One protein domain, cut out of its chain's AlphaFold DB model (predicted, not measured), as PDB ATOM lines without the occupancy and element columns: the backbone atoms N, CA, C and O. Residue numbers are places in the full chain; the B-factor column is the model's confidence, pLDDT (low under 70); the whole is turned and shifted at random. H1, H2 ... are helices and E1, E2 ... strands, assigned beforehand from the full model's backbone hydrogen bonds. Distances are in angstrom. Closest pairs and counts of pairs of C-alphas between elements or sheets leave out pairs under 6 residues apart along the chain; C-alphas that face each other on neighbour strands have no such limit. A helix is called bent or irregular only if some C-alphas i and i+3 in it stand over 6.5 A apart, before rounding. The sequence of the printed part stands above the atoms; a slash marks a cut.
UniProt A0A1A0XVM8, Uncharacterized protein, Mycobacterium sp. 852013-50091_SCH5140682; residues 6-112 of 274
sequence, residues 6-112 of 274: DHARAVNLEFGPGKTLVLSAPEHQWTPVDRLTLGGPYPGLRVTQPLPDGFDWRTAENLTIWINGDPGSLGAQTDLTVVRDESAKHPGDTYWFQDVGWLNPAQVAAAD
ATOM      1  N   ASP A   6       3.572  26.376 -11.881       81.50
ATOM      2  CA  ASP A   6       4.981  26.389 -12.288       81.50
ATOM      3  C   ASP A   6       5.937  26.430 -11.083       81.50
ATOM      4  O   ASP A   6       7.095  26.027 -11.206       81.50
ATOM      5  N   HIS A   7       5.443  26.842  -9.913       79.44
ATOM      6  CA  HIS A   7       6.237  27.058  -8.703       79.44
ATOM      7  C   HIS A   7       5.674  26.297  -7.492       79.44
ATOM      8  O   HIS A   7       5.599  26.832  -6.387       79.44
ATOM      9  N   ALA A   8       5.264  25.034  -7.662       83.62
ATOM     10  CA  ALA A   8       4.803  24.249  -6.519       83.62
ATOM     11  C   ALA A   8       5.987  23.837  -5.624       83.62
ATOM     12  O   ALA A   8       6.966  23.235  -6.072       83.62
ATOM     13  N   ARG A   9       5.867  24.137  -4.328       80.69
ATOM     14  CA  ARG A   9       6.748  23.666  -3.245       80.69
ATOM     15  C   ARG A   9       6.178  22.481  -2.513       80.69
ATOM     16  O   ARG A   9       6.920  21.587  -2.115       80.69
ATOM     17  N   ALA A  10       4.870  22.485  -2.313       86.31
ATOM     18  CA  ALA A  10       4.174  21.345  -1.768       86.31
ATOM     19  C   ALA A  10       2.808  21.183  -2.419       86.31
ATOM     20  O   ALA A  10       2.177  22.157  -2.828       86.31
ATOM     21  N   VAL A  11       2.372  19.934  -2.498       91.88
ATOM     22  CA  VAL A  11       1.021  19.557  -2.885       91.88
ATOM     23  C   VAL A  11       0.451  18.719  -1.755       91.88
ATOM     24  O   VAL A  11       0.959  17.632  -1.467       91.88
ATOM     25  N   ASN A  12      -0.594  19.236  -1.119       92.56
ATOM     26  CA  ASN A  12      -1.296  18.559  -0.040       92.56
ATOM     27  C   ASN A  12      -2.578  17.965  -0.614       92.56
ATOM     28  O   ASN A  12      -3.400  18.701  -1.152       92.56
ATOM     29  N   LEU A  13      -2.749  16.652  -0.493       95.12
ATOM     30  CA  LEU A  13      -3.957  15.933  -0.893       95.12
ATOM     31  C   LEU A  13      -4.606  15.364   0.368       95.12
ATOM     32  O   LEU A  13      -4.054  14.455   0.989       95.12
ATOM     33  N   GLU A  14      -5.756  15.901   0.758       95.00
ATOM     34  CA  GLU A  14      -6.500  15.508   1.953       95.00
ATOM     35  C   GLU A  14      -7.786  14.767   1.578       95.00
ATOM     36  O   GLU A  14      -8.626  15.273   0.841       95.00
ATOM     37  N   PHE A  15      -7.953  13.571   2.136       95.75
ATOM     38  CA  PHE A  15      -9.091  12.676   1.901       95.75
ATOM     39  C   PHE A  15     -10.023  12.586   3.128       95.75
ATOM     40  O   PHE A  15     -10.783  11.625   3.290       95.75
ATOM     41  N   GLY A  16      -9.906  13.554   4.039       86.44
ATOM     42  CA  GLY A  16     -10.573  13.621   5.337       86.44
ATOM     43  C   GLY A  16      -9.595  13.613   6.522       86.44
ATOM     44  O   GLY A  16      -8.380  13.492   6.334       86.44
ATOM     45  N   PRO A  17     -10.112  13.694   7.763       79.25
ATOM     46  CA  PRO A  17      -9.289  13.865   8.957       79.25
ATOM     47  C   PRO A  17      -8.209  12.787   9.101       79.25
ATOM     48  O   PRO A  17      -8.504  11.589   9.109       79.25
ATOM     49  N   GLY A  18      -6.951  13.220   9.221       80.06
ATOM     50  CA  GLY A  18      -5.789  12.341   9.391       80.06
ATOM     51  C   GLY A  18      -5.380  11.549   8.141       80.06
ATOM     52  O   GLY A  18      -4.507  10.689   8.234       80.06
ATOM     53  N   LYS A  19      -5.988  11.813   6.977       92.94
ATOM     54  CA  LYS A  19      -5.722  11.111   5.712       92.94
ATOM     55  C   LYS A  19      -5.160  12.094   4.691       92.94
ATOM     56  O   LYS A  19      -5.856  12.514   3.770       92.94
ATOM     57  N   THR A  20      -3.892  12.452   4.868       93.81
ATOM     58  CA  THR A  20      -3.225  13.466   4.045       93.81
ATOM     59  C   THR A  20      -1.948  12.910   3.432       93.81
ATOM     60  O   THR A  20      -1.105  12.369   4.146       93.81
ATOM     61  N   LEU A  21      -1.803  13.074   2.118       95.56
ATOM     62  CA  LEU A  21      -0.537  12.935   1.407       95.56
ATOM     63  C   LEU A  21       0.080  14.324   1.259       95.56
ATOM     64  O   LEU A  21      -0.546  15.206   0.671       95.56
ATOM     65  N   VAL A  22       1.306  14.500   1.741       94.19
ATOM     66  CA  VAL A  22       2.101  15.699   1.457       94.19
ATOM     67  C   VAL A  22       3.233  15.313   0.523       94.19
ATOM     68  O   VAL A  22       4.084  14.475   0.842       94.19
ATOM     69  N   LEU A  23       3.213  15.932  -0.651       95.50
ATOM     70  CA  LEU A  23       4.308  15.917  -1.604       95.50
ATOM     71  C   LEU A  23       5.056  17.235  -1.468       95.50
ATOM     72  O   LEU A  23       4.427  18.286  -1.445       95.50
ATOM     73  N   SER A  24       6.380  17.201  -1.409       89.31
ATOM     74  CA  SER A  24       7.199  18.411  -1.351       89.31
ATOM     75  C   SER A  24       8.265  18.376  -2.428       89.31
ATOM     76  O   SER A  24       8.848  17.324  -2.684       89.31
ATOM     77  N   ALA A  25       8.558  19.516  -3.040       87.88
ATOM     78  CA  ALA A  25       9.750  19.662  -3.855       87.88
ATOM     79  C   ALA A  25      11.003  19.401  -2.994       87.88
ATOM     80  O   ALA A  25      10.953  19.489  -1.754       87.88
ATOM     81  N   PRO A  26      12.138  19.027  -3.610       85.19
ATOM     82  CA  PRO A  26      13.423  19.118  -2.946       85.19
ATOM     83  C   PRO A  26      13.585  20.494  -2.313       85.19
ATOM     84  O   PRO A  26      13.071  21.496  -2.815       85.19
ATOM     85  N   GLU A  27      14.293  20.523  -1.191       71.44
ATOM     86  CA  GLU A  27      14.634  21.791  -0.564       71.44
ATOM     87  C   GLU A  27      15.305  22.681  -1.609       71.44
ATOM     88  O   GLU A  27      16.106  22.180  -2.405       71.44
ATOM     89  N   HIS A  28      14.950  23.966  -1.633       64.31
ATOM     90  CA  HIS A  28      15.601  24.927  -2.525       64.31
ATOM     91  C   HIS A  28      15.264  24.708  -4.009       64.31
ATOM     92  O   HIS A  28      16.000  25.102  -4.910       64.31
ATOM     93  N   GLN A  29      14.138  24.049  -4.294       75.06
ATOM     94  CA  GLN A  29      13.679  23.823  -5.659       75.06
ATOM     95  C   GLN A  29      12.188  24.083  -5.812       75.06
ATOM     96  O   GLN A  29      11.379  23.841  -4.916       75.06
ATOM     97  N   TRP A  30      11.846  24.542  -7.010       81.50
ATOM     98  CA  TRP A  30      10.484  24.616  -7.498       81.50
ATOM     99  C   TRP A  30      10.220  23.451  -8.420       81.50
ATOM    100  O   TRP A  30      11.032  23.156  -9.302       81.50
ATOM    101  N   THR A  31       9.058  22.835  -8.247       85.50
ATOM    102  CA  THR A  31       8.632  21.775  -9.140       85.50
ATOM    103  C   THR A  31       7.353  22.185  -9.823       85.50
ATOM    104  O   THR A  31       6.359  22.476  -9.158       85.50
ATOM    105  N   PRO A  32       7.337  22.175 -11.155       88.12
ATOM    106  CA  PRO A  32       6.111  22.443 -11.841       88.12
ATOM    107  C   PRO A  32       5.188  21.219 -11.797       88.12
ATOM    108  O   PRO A  32       5.606  20.092 -12.078       88.12
ATOM    109  N   VAL A  33       3.916  21.450 -11.499       89.06
ATOM    110  CA  VAL A  33       2.883  20.427 -11.355       89.06
ATOM    111  C   VAL A  33       1.751  20.721 -12.331       89.06
ATOM    112  O   VAL A  33       1.139  21.784 -12.303       89.06
ATOM    113  N   ASP A  34       1.494  19.751 -13.202       87.12
ATOM    114  CA  ASP A  34       0.342  19.744 -14.115       87.12
ATOM    115  C   ASP A  34      -0.604  18.585 -13.768       87.12
ATOM    116  O   ASP A  34      -1.811  18.759 -13.641       87.12
ATOM    117  N   ARG A  35      -0.047  17.383 -13.555       88.31
ATOM    118  CA  ARG A  35      -0.805  16.170 -13.220       88.31
ATOM    119  C   ARG A  35      -0.087  15.352 -12.164       88.31
ATOM    120  O   ARG A  35       1.141  15.302 -12.138       88.31
ATOM    121  N   LEU A  36      -0.870  14.657 -11.347       91.19
ATOM    122  CA  LEU A  36      -0.383  13.720 -10.345       91.19
ATOM    123  C   LEU A  36      -1.184  12.424 -10.423       91.19
ATOM    124  O   LEU A  36      -2.397  12.442 -10.622       91.19
ATOM    125  N   THR A  37      -0.496  11.305 -10.217       91.94
ATOM    126  CA  THR A  37      -1.116   9.989 -10.055       91.94
ATOM    127  C   THR A  37      -0.940   9.560  -8.611       91.94
ATOM    128  O   THR A  37       0.185   9.526  -8.112       91.94
ATOM    129  N   LEU A  38      -2.030   9.213  -7.930       91.19
ATOM    130  CA  LEU A  38      -1.939   8.683  -6.573       91.19
ATOM    131  C   LEU A  38      -1.164   7.356  -6.574       91.19
ATOM    132  O   LEU A  38      -1.495   6.442  -7.325       91.19
ATOM    133  N   GLY A  39      -0.132   7.260  -5.735       88.62
ATOM    134  CA  GLY A  39       0.825   6.145  -5.731       88.62
ATOM    135  C   GLY A  39       2.105   6.421  -6.531       88.62
ATOM    136  O   GLY A  39       3.059   5.652  -6.441       88.62
ATOM    137  N   GLY A  40       2.163   7.547  -7.244       90.69
ATOM    138  CA  GLY A  40       3.331   7.997  -7.988       90.69
ATOM    139  C   GLY A  40       3.459   7.385  -9.391       90.69
ATOM    140  O   GLY A  40       2.549   6.703  -9.868       90.69
ATOM    141  N   PRO A  41       4.588   7.638 -10.080       93.88
ATOM    142  CA  PRO A  41       5.715   8.465  -9.634       93.88
ATOM    143  C   PRO A  41       5.339   9.947  -9.475       93.88
ATOM    144  O   PRO A  41       4.384  10.419 -10.087       93.88
ATOM    145  N   TYR A  42       6.120  10.683  -8.678       94.12
ATOM    146  CA  TYR A  42       5.969  12.131  -8.489       94.12
ATOM    147  C   TYR A  42       7.224  12.859  -9.001       94.12
ATOM    148  O   TYR A  42       8.141  13.126  -8.226       94.12
ATOM    149  N   PRO A  43       7.347  13.128 -10.313       90.69
ATOM    150  CA  PRO A  43       8.532  13.784 -10.858       90.69
ATOM    151  C   PRO A  43       8.791  15.130 -10.175       90.69
ATOM    152  O   PRO A  43       7.910  15.981 -10.124       90.69
ATOM    153  N   GLY A  44       9.998  15.308  -9.635       89.81
ATOM    154  CA  GLY A  44      10.391  16.532  -8.932       89.81
ATOM    155  C   GLY A  44       9.746  16.728  -7.554       89.81
ATOM    156  O   GLY A  44       9.999  17.747  -6.924       89.81
ATOM    157  N   LEU A  45       8.943  15.792  -7.048       94.44
ATOM    158  CA  LEU A  45       8.395  15.849  -5.692       94.44
ATOM    159  C   LEU A  45       8.772  14.581  -4.919       94.44
ATOM    160  O   LEU A  45       8.893  13.490  -5.470       94.44
ATOM    161  N   ARG A  46       8.929  14.715  -3.606       94.88
ATOM    162  CA  ARG A  46       9.126  13.616  -2.658       94.88
ATOM    163  C   ARG A  46       7.943  13.536  -1.707       94.88
ATOM    164  O   ARG A  46       7.374  14.555  -1.332       94.88
ATOM    165  N   VAL A  47       7.600  12.324  -1.289       95.81
ATOM    166  CA  VAL A  47       6.609  12.111  -0.230       95.81
ATOM    167  C   VAL A  47       7.246  12.504   1.103       95.81
ATOM    168  O   VAL A  47       8.222  11.881   1.517       95.81
ATOM    169  N   THR A  48       6.719  13.535   1.757       92.81
ATOM    170  CA  THR A  48       7.160  13.981   3.093       92.81
ATOM    171  C   THR A  48       6.192  13.549   4.184       92.81
ATOM    172  O   THR A  48       6.617  13.278   5.304       92.81
ATOM    173  N   GLN A  49       4.916  13.384   3.839       92.31
ATOM    174  CA  GLN A  49       3.924  12.728   4.680       92.31
ATOM    175  C   GLN A  49       3.168  11.697   3.837       92.31
ATOM    176  O   GLN A  49       2.412  12.093   2.947       92.31
ATOM    177  N   PRO A  50       3.382  10.388   4.052       95.31
ATOM    178  CA  PRO A  50       2.658   9.359   3.321       95.31
ATOM    179  C   PRO A  50       1.215   9.239   3.820       95.31
ATOM    180  O   PRO A  50       0.898   9.573   4.962       95.31
ATOM    181  N   LEU A  51       0.349   8.692   2.965       95.25
ATOM    182  CA  LEU A  51      -0.962   8.216   3.406       95.25
ATOM    183  C   LEU A  51      -0.800   7.015   4.347       95.25
ATOM    184  O   LEU A  51       0.201   6.303   4.241       95.25
ATOM    185  N   PRO A  52      -1.783   6.758   5.231       93.38
ATOM    186  CA  PRO A  52      -1.769   5.575   6.082       93.38
ATOM    187  C   PRO A  52      -1.622   4.281   5.275       93.38
ATOM    188  O   PRO A  52      -2.173   4.153   4.177       93.38
ATOM    189  N   ASP A  53      -0.932   3.298   5.849       92.69
ATOM    190  CA  ASP A  53      -0.785   1.981   5.231       92.69
ATOM    191  C   ASP A  53      -2.154   1.358   4.929       92.69
ATOM    192  O   ASP A  53      -3.071   1.371   5.754       92.69
ATOM    193  N   GLY A  54      -2.299   0.811   3.721       90.94
ATOM    194  CA  GLY A  54      -3.552   0.204   3.266       90.94
ATOM    195  C   GLY A  54      -4.680   1.202   2.975       90.94
ATOM    196  O   GLY A  54      -5.810   0.770   2.747       90.94
ATOM    197  N   PHE A  55      -4.408   2.511   2.965       94.62
ATOM    198  CA  PHE A  55      -5.404   3.509   2.588       94.62
ATOM    199  C   PHE A  55      -5.916   3.284   1.156       94.62
ATOM    200  O   PHE A  55      -5.145   3.264   0.195       94.62
ATOM    201  N   ASP A  56      -7.239   3.173   1.014       93.94
ATOM    202  CA  ASP A  56      -7.928   3.137  -0.275       93.94
ATOM    203  C   ASP A  56      -8.714   4.433  -0.480       93.94
ATOM    204  O   ASP A  56      -9.743   4.670   0.163       93.94
ATOM    205  N   TRP A  57      -8.246   5.260  -1.417       93.88
ATOM    206  CA  TRP A  57      -8.879   6.532  -1.774       93.88
ATOM    207  C   TRP A  57     -10.334   6.370  -2.213       93.88
ATOM    208  O   TRP A  57     -11.126   7.298  -2.071       93.88
ATOM    209  N   ARG A  58     -10.719   5.183  -2.700       93.00
ATOM    210  CA  ARG A  58     -12.093   4.910  -3.139       93.00
ATOM    211  C   ARG A  58     -13.096   4.919  -1.990       93.00
ATOM    212  O   ARG A  58     -14.290   4.978  -2.244       93.00
ATOM    213  N   THR A  59     -12.622   4.869  -0.749       93.56
ATOM    214  CA  THR A  59     -13.460   4.958   0.454       93.56
ATOM    215  C   THR A  59     -13.672   6.393   0.936       93.56
ATOM    216  O   THR A  59     -14.480   6.616   1.833       93.56
ATOM    217  N   ALA A  60     -12.949   7.368   0.378       94.81
ATOM    218  CA  ALA A  60     -13.089   8.773   0.736       94.81
ATOM    219  C   ALA A  60     -14.186   9.433  -0.100       94.81
ATOM    220  O   ALA A  60     -14.246   9.229  -1.307       94.81
ATOM    221  N   GLU A  61     -15.046  10.237   0.511       93.81
ATOM    222  CA  GLU A  61     -16.088  10.966  -0.226       93.81
ATOM    223  C   GLU A  61     -15.506  12.136  -1.015       93.81
ATOM    224  O   GLU A  61     -15.857  12.324  -2.170       93.81
ATOM    225  N   ASN A  62     -14.559  12.868  -0.426       94.88
ATOM    226  CA  ASN A  62     -13.988  14.071  -1.016       94.88
ATOM    227  C   ASN A  62     -12.463  13.999  -1.059       94.88
ATOM    228  O   ASN A  62     -11.831  13.362  -0.211       94.88
ATOM    229  N   LEU A  63     -11.887  14.705  -2.025       95.88
ATOM    230  CA  LEU A  63     -10.478  15.068  -2.060       95.88
ATOM    231  C   LEU A  63     -10.380  16.589  -2.026       95.88
ATOM    232  O   LEU A  63     -10.922  17.254  -2.905       95.88
ATOM    233  N   THR A  64      -9.653  17.120  -1.050       93.31
ATOM    234  CA  THR A  64      -9.218  18.516  -1.030       93.31
ATOM    235  C   THR A  64      -7.752  18.582  -1.441       93.31
ATOM    236  O   THR A  64      -6.925  17.831  -0.925       93.31
ATOM    237  N   ILE A  65      -7.418  19.482  -2.360       91.94
ATOM    238  CA  ILE A  65      -6.047  19.739  -2.796       91.94
ATOM    239  C   ILE A  65      -5.645  21.173  -2.470       91.94
ATOM    240  O   ILE A  65      -6.418  22.102  -2.689       91.94
ATOM    241  N   TRP A  66      -4.414  21.339  -1.992       86.00
ATOM    242  CA  TRP A  66      -3.759  22.633  -1.829       86.00
ATOM    243  C   TRP A  66      -2.400  22.599  -2.513       86.00
ATOM    244  O   TRP A  66      -1.628  21.656  -2.316       86.00
ATOM    245  N   ILE A  67      -2.104  23.631  -3.296       84.81
ATOM    246  CA  ILE A  67      -0.774  23.872  -3.849       84.81
ATOM    247  C   ILE A  67      -0.147  24.987  -3.024       84.81
ATOM    248  O   ILE A  67      -0.753  26.033  -2.839       84.81
ATOM    249  N   ASN A  68       1.053  24.758  -2.508       77.12
ATOM    250  CA  ASN A  68       1.807  25.766  -1.773       77.12
ATOM    251  C   ASN A  68       2.949  26.278  -2.650       77.12
ATOM    252  O   ASN A  68       3.662  25.473  -3.255       77.12
ATOM    253  N   GLY A  69       3.161  27.596  -2.662       65.94
ATOM    254  CA  GLY A  69       4.305  28.253  -3.304       65.94
ATOM    255  C   GLY A  69       4.005  29.010  -4.602       65.94
ATOM    256  O   GLY A  69       4.740  29.941  -4.927       65.94
ATOM    257  N   ASP A  70       2.912  28.689  -5.302       64.06
ATOM    258  CA  ASP A  70       2.533  29.387  -6.535       64.06
ATOM    259  C   ASP A  70       1.613  30.589  -6.225       64.06
ATOM    260  O   ASP A  70       0.592  30.420  -5.550       64.06
ATOM    261  N   PRO A  71       1.952  31.826  -6.642       55.28
ATOM    262  CA  PRO A  71       1.105  32.989  -6.398       55.28
ATOM    263  C   PRO A  71      -0.286  32.824  -7.008       55.28
ATOM    264  O   PRO A  71      -0.438  32.662  -8.215       55.28
ATOM    265  N   GLY A  72      -1.312  32.939  -6.171       58.00
ATOM    266  CA  GLY A  72      -2.697  32.812  -6.617       58.00
ATOM    267  C   GLY A  72      -3.185  31.371  -6.729       58.00
ATOM    268  O   GLY A  72      -4.296  31.173  -7.213       58.00
ATOM    269  N   SER A  73      -2.420  30.376  -6.259       66.06
ATOM    270  CA  SER A  73      -2.955  29.025  -6.140       66.06
ATOM    271  C   SER A  73      -4.093  28.975  -5.125       66.06
ATOM    272  O   SER A  73      -3.921  29.347  -3.961       66.06
ATOM    273  N   LEU A  74      -5.240  28.471  -5.557       66.06
ATOM    274  CA  LEU A  74      -6.391  28.217  -4.707       66.06
ATOM    275  C   LEU A  74      -6.389  26.754  -4.257       66.06
ATOM    276  O   LEU A  74      -5.944  25.860  -4.980       66.06
ATOM    277  N   GLY A  75      -6.910  26.502  -3.059       78.44
ATOM    278  CA  GLY A  75      -7.340  25.159  -2.691       78.44
ATOM    279  C   GLY A  75      -8.627  24.802  -3.434       78.44
ATOM    280  O   GLY A  75      -9.470  25.670  -3.661       78.44
ATOM    281  N   ALA A  76      -8.804  23.533  -3.796       86.94
ATOM    282  CA  ALA A  76     -10.064  23.046  -4.355       86.94
ATOM    283  C   ALA A  76     -10.484  21.731  -3.708       86.94
ATOM    284  O   ALA A  76      -9.650  20.970  -3.217       86.94
ATOM    285  N   GLN A  77     -11.782  21.451  -3.746       91.31
ATOM    286  CA  GLN A  77     -12.355  20.184  -3.314       91.31
ATOM    287  C   GLN A  77     -13.122  19.542  -4.469       91.31
ATOM    288  O   GLN A  77     -13.737  20.235  -5.276       91.31
ATOM    289  N   THR A  78     -13.088  18.216  -4.543       93.88
ATOM    290  CA  THR A  78     -13.869  17.434  -5.502       93.88
ATOM    291  C   THR A  78     -14.531  16.241  -4.829       93.88
ATOM    292  O   THR A  78     -13.923  15.595  -3.971       93.88
ATOM    293  N   ASP A  79     -15.743  15.911  -5.278       94.25
ATOM    294  CA  ASP A  79     -16.454  14.692  -4.896       94.25
ATOM    295  C   ASP A  79     -15.866  13.489  -5.648       94.25
ATOM    296  O   ASP A  79     -15.914  13.393  -6.878       94.25
ATOM    297  N   LEU A  80     -15.286  12.555  -4.900       96.12
ATOM    298  CA  LEU A  80     -14.702  11.330  -5.435       96.12
ATOM    299  C   LEU A  80     -15.762  10.289  -5.804       96.12
ATOM    300  O   LEU A  80     -15.448   9.355  -6.538       96.12
ATOM    301  N   THR A  81     -17.002  10.423  -5.339       94.88
ATOM    302  CA  THR A  81     -18.119   9.540  -5.706       94.88
ATOM    303  C   THR A  81     -18.419   9.642  -7.189       94.88
ATOM    304  O   THR A  81     -18.405   8.626  -7.880       94.88
ATOM    305  N   VAL A  82     -18.543  10.867  -7.706       94.81
ATOM    306  CA  VAL A  82     -18.729  11.107  -9.144       94.81
ATOM    307  C   VAL A  82     -17.546  10.561  -9.940       94.81
ATOM    308  O   VAL A  82     -17.732   9.886 -10.952       94.81
ATOM    309  N   VAL A  83     -16.317  10.792  -9.466       94.69
ATOM    310  CA  VAL A  83     -15.113  10.269 -10.126       94.69
ATOM    311  C   VAL A  83     -15.165   8.743 -10.210       94.69
ATOM    312  O   VAL A  83     -14.936   8.190 -11.283       94.69
ATOM    313  N   ARG A  84     -15.497   8.040  -9.123       95.25
ATOM    314  CA  ARG A  84     -15.588   6.569  -9.116       95.25
ATOM    315  C   ARG A  84     -16.664   6.041 -10.060       95.25
ATOM    316  O   ARG A  84     -16.396   5.091 -10.796       95.25
ATOM    317  N   ASP A  85     -17.845   6.644 -10.027       95.44
ATOM    318  CA  ASP A  85     -19.029   6.116 -10.708       95.44
ATOM    319  C   ASP A  85     -19.035   6.443 -12.207       95.44
ATOM    320  O   ASP A  85     -19.566   5.676 -13.021       95.44
ATOM    321  N   GLU A  86     -18.411   7.562 -12.591       96.12
ATOM    322  CA  GLU A  86     -18.493   8.087 -13.951       96.12
ATOM    323  C   GLU A  86     -17.195   7.933 -14.758       96.12
ATOM    324  O   GLU A  86     -17.297   7.790 -15.972       96.12
ATOM    325  N   SER A  87     -15.992   7.864 -14.155       95.19
ATOM    326  CA  SER A  87     -14.709   7.874 -14.912       95.19
ATOM    327  C   SER A  87     -14.670   6.905 -16.095       95.19
ATOM    328  O   SER A  87     -14.220   7.262 -17.180       95.19
ATOM    329  N   ALA A  88     -15.158   5.675 -15.909       96.62
ATOM    330  CA  ALA A  88     -15.119   4.636 -16.941       96.62
ATOM    331  C   ALA A  88     -16.049   4.909 -18.142       96.62
ATOM    332  O   ALA A  88     -15.931   4.246 -19.171       96.62
ATOM    333  N   LYS A  89     -16.981   5.858 -18.011       97.25
ATOM    334  CA  LYS A  89     -17.938   6.260 -19.051       97.25
ATOM    335  C   LYS A  89     -17.418   7.426 -19.898       97.25
ATOM    336  O   LYS A  89     -18.057   7.779 -20.890       97.25
ATOM    337  N   HIS A  90     -16.276   8.007 -19.532       96.06
ATOM    338  CA  HIS A  90     -15.677   9.150 -20.210       96.06
ATOM    339  C   HIS A  90     -14.345   8.782 -20.889       96.06
ATOM    340  O   HIS A  90     -13.698   7.803 -20.508       96.06
ATOM    341  N   PRO A  91     -13.921   9.526 -21.931       96.62
ATOM    342  CA  PRO A  91     -12.625   9.313 -22.570       96.62
ATOM    343  C   PRO A  91     -11.461   9.418 -21.576       96.62
ATOM    344  O   PRO A  91     -11.469  10.267 -20.687       96.62
ATOM    345  N   GLY A  92     -10.427   8.593 -21.753       92.50
ATOM    346  CA  GLY A  92      -9.299   8.510 -20.812       92.50
ATOM    347  C   GLY A  92      -8.413   9.760 -20.727       92.50
ATOM    348  O   GLY A  92      -7.540   9.825 -19.867       92.50
ATOM    349  N   ASP A  93      -8.607  10.741 -21.610       94.31
ATOM    350  CA  ASP A  93      -7.948  12.048 -21.579       94.31
ATOM    351  C   ASP A  93      -8.818  13.150 -20.949       94.31
ATOM    352  O   ASP A  93      -8.400  14.308 -20.919       94.31
ATOM    353  N   THR A  94     -10.006  12.808 -20.447       95.19
ATOM    354  CA  THR A  94     -10.893  13.738 -19.740       95.19
ATOM    355  C   THR A  94     -10.800  13.563 -18.231       95.19
ATOM    356  O   THR A  94     -10.578  12.465 -17.721       95.19
ATOM    357  N   TYR A  95     -10.987  14.664 -17.511       93.94
ATOM    358  CA  TYR A  95     -10.926  14.725 -16.058       93.94
ATOM    359  C   TYR A  95     -12.185  15.403 -15.527       93.94
ATOM    360  O   TYR A  95     -12.717  16.308 -16.171       93.94
ATOM    361  N   TRP A  96     -12.660  14.963 -14.362       95.31
ATOM    362  CA  TRP A  96     -13.763  15.611 -13.664       95.31
ATOM    363  C   TRP A  96     -13.298  16.929 -13.042       95.31
ATOM    364  O   TRP A  96     -12.366  16.949 -12.239       95.31
ATOM    365  N   PHE A  97     -13.975  18.015 -13.399       93.31
ATOM    366  CA  PHE A  97     -13.883  19.309 -12.738       93.31
ATOM    367  C   PHE A  97     -15.189  19.528 -11.976       93.31
ATOM    368  O   PHE A  97     -16.252  19.616 -12.598       93.31
ATOM    369  N   GLN A  98     -15.108  19.576 -10.643       92.56
ATOM    370  CA  GLN A  98     -16.263  19.746  -9.756       92.56
ATOM    371  C   GLN A  98     -17.137  20.921 -10.218       92.56
ATOM    372  O   GLN A  98     -16.623  21.988 -10.541       92.56
ATOM    373  N   ASP A  99     -18.449  20.689 -10.292       91.81
ATOM    374  CA  ASP A  99     -19.483  21.642 -10.733       91.81
ATOM    375  C   ASP A  99     -19.364  22.153 -12.186       91.81
ATOM    376  O   ASP A  99     -20.204  22.931 -12.639       91.81
ATOM    377  N   VAL A 100     -18.375  21.674 -12.951       94.19
ATOM    378  CA  VAL A 100     -18.159  22.038 -14.361       94.19
ATOM    379  C   VAL A 100     -18.427  20.854 -15.290       94.19
ATOM    380  O   VAL A 100     -19.167  20.990 -16.265       94.19
ATOM    381  N   GLY A 101     -17.841  19.688 -15.007       94.81
ATOM    382  CA  GLY A 101     -18.005  18.479 -15.813       94.81
ATOM    383  C   GLY A 101     -16.699  17.800 -16.226       94.81
ATOM    384  O   GLY A 101     -15.613  18.127 -15.754       94.81
ATOM    385  N   TRP A 102     -16.815  16.835 -17.140       96.62
ATOM    386  CA  TRP A 102     -15.682  16.105 -17.710       96.62
ATOM    387  C   TRP A 102     -15.050  16.883 -18.860       96.62
ATOM    388  O   TRP A 102     -15.690  17.085 -19.894       96.62
ATOM    389  N   LEU A 103     -13.794  17.297 -18.694       95.81
ATOM    390  CA  LEU A 103     -13.075  18.128 -19.658       95.81
ATOM    391  C   LEU A 103     -11.729  17.511 -20.038       95.81
ATOM    392  O   LEU A 103     -11.004  17.001 -19.185       95.81
ATOM    393  N   ASN A 104     -11.369  17.602 -21.316       94.56
ATOM    394  CA  ASN A 104     -10.015  17.326 -21.791       94.56
ATOM    395  C   ASN A 104      -9.122  18.586 -21.697       94.56
ATOM    396  O   ASN A 104      -9.629  19.697 -21.502       94.56
ATOM    397  N   PRO A 105      -7.794  18.469 -21.889       92.69
ATOM    398  CA  PRO A 105      -6.878  19.602 -21.750       92.69
ATOM    399  C   PRO A 105      -7.181  20.790 -22.672       92.69
ATOM    400  O   PRO A 105      -6.979  21.939 -22.285       92.69
ATOM    401  N   ALA A 106      -7.680  20.545 -23.888       93.38
ATOM    402  CA  ALA A 106      -8.018  21.618 -24.822       93.38
ATOM    403  C   ALA A 106      -9.259  22.398 -24.362       93.38
ATOM    404  O   ALA A 106      -9.293  23.624 -24.475       93.38
ATOM    405  N   GLN A 107     -10.257  21.702 -23.812       94.75
ATOM    406  CA  GLN A 107     -11.448  22.317 -23.229       94.75
ATOM    407  C   GLN A 107     -11.097  23.127 -21.980       94.75
ATOM    408  O   GLN A 107     -11.539  24.267 -21.873       94.75
ATOM    409  N   VAL A 108     -10.249  22.588 -21.095       92.88
ATOM    410  CA  VAL A 108      -9.734  23.318 -19.924       92.88
ATOM    411  C   VAL A 108      -9.035  24.599 -20.368       92.88
ATOM    412  O   VAL A 108      -9.429  25.679 -19.948       92.88
ATOM    413  N   ALA A 109      -8.086  24.517 -21.303       90.31
ATOM    414  CA  ALA A 109      -7.366  25.692 -21.797       90.31
ATOM    415  C   ALA A 109      -8.274  26.752 -22.455       90.31
ATOM    416  O   ALA A 109      -7.917  27.929 -22.498       90.31
ATOM    417  N   ALA A 110      -9.425  26.352 -23.002       91.31
ATOM    418  CA  ALA A 110     -10.385  27.277 -23.598       91.31
ATOM    419  C   ALA A 110     -11.285  27.970 -22.557       91.31
ATOM    420  O   ALA A 110     -11.699  29.112 -22.800       91.31
ATOM    421  N   ALA A 111     -11.583  27.276 -21.455       91.19
ATOM    422  CA  ALA A 111     -12.570  27.623 -20.432       91.19
ATOM    423  C   ALA A 111     -11.967  28.275 -19.171       91.19
ATOM    424  O   ALA A 111     -12.625  29.095 -18.527       91.19
ATOM    425  N   ASP A 112     -10.719  27.943 -18.847       90.00
ATOM    426  CA  ASP A 112      -9.966  28.511 -17.728       90.00
ATOM    427  C   ASP A 112      -9.864  30.045 -17.837       90.00
ATOM    428  O   ASP A 112      -9.773  30.604 -18.937       90.00
TER     429      ASP A 112
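What this domain is: This is residues 6 to 112 of the 274 residues of an uncharacterized protein of Mycobacterium sp. 852013-50091_SCH5140682 (UniProt A0A1A0XVM8). A twisted antiparallel sheet of five strands makes the larger lobe, with the long loop of residues 34 to 45 over one of its faces; beyond its E7 edge a smaller lobe holds H1, the hairpin E8 and E9, and H2. The 107 printed residues hold nine named strands and two named helices, in the order E1 E2 E3 E4 E5 E6 E7 H1 E8 E9 H2. The large sheet has the order E5 E3 E2 E6 E7, and the class is mixed, helices and strands. The whole is compact, with a radius of gyration of the C-alphas of 14.3 A and spans of 40 by 35 by 22 A.

Where its parts are: Find C-alpha 6 at (4.981, 26.389, -12.288), where E1, residues 6 to 8, begins. E2 is residues 10 to 14 and E3 residues 20 to 24, each 12.7 A long. E4 is residues 31 to 33 and E5 residues 46 to 49. At C-alpha 62, (-13.988, 14.071, -1.016), begins E6, residues 62 to 68, 19.7 A long; E7 follows with residues 76 to 79, 10.5 A long. H1, residues 80 to 89, is 14.9 A long and irregular: C-alphas 85 and 88 are 7.5 A apart. Then come E8, residues 95 to 97, E9, residues 101 to 103, and H2, residues 105 to 111, ending at C-alpha 111, (-12.570, 27.623, -20.432).

How they stand to each other: Start at E1, which runs on into E2 at 62 degrees across Arg 9; its closest C-alphas to E4 are those of Asp 6 and Pro 32, 4.1 A apart. E1 and E4 pair with no named strand. In the hairpin E2 and E3, look at N 11 and O 23, 2.8 A apart. E5, an edge strand, is antiparallel to E3, with N 24 and O 46 at 2.8 A. E2 and E6 are antiparallel at 165 degrees, with N 14 and O 64 at 2.8 A. The hairpin E6 and E7 has N 65 and O 76 at 2.8 A. H1 only grazes this sheet, with its residues 80 to 83. The closest C-alphas of H1 and E8 are those of Val 83 and Trp 96, 6.5 A apart. In the hairpin E8 and E9, N 97 and O 101 are 2.9 A apart. H1 and H2 are apart. In H2 every O i to N i+4 pair is within hydrogen-bond range; in H1, 4 of 6 are.

The domain as a whole: The C-alphas farthest apart are those of His 28 and Lys 89, 41.8 A. The printed part has no cut. The links E4 to E5 and E5 to E6 are long, 12 residues each. The mean pLDDT of the printed part is 89.4; look for values under 70 at residue 28 and residues 69 to 74.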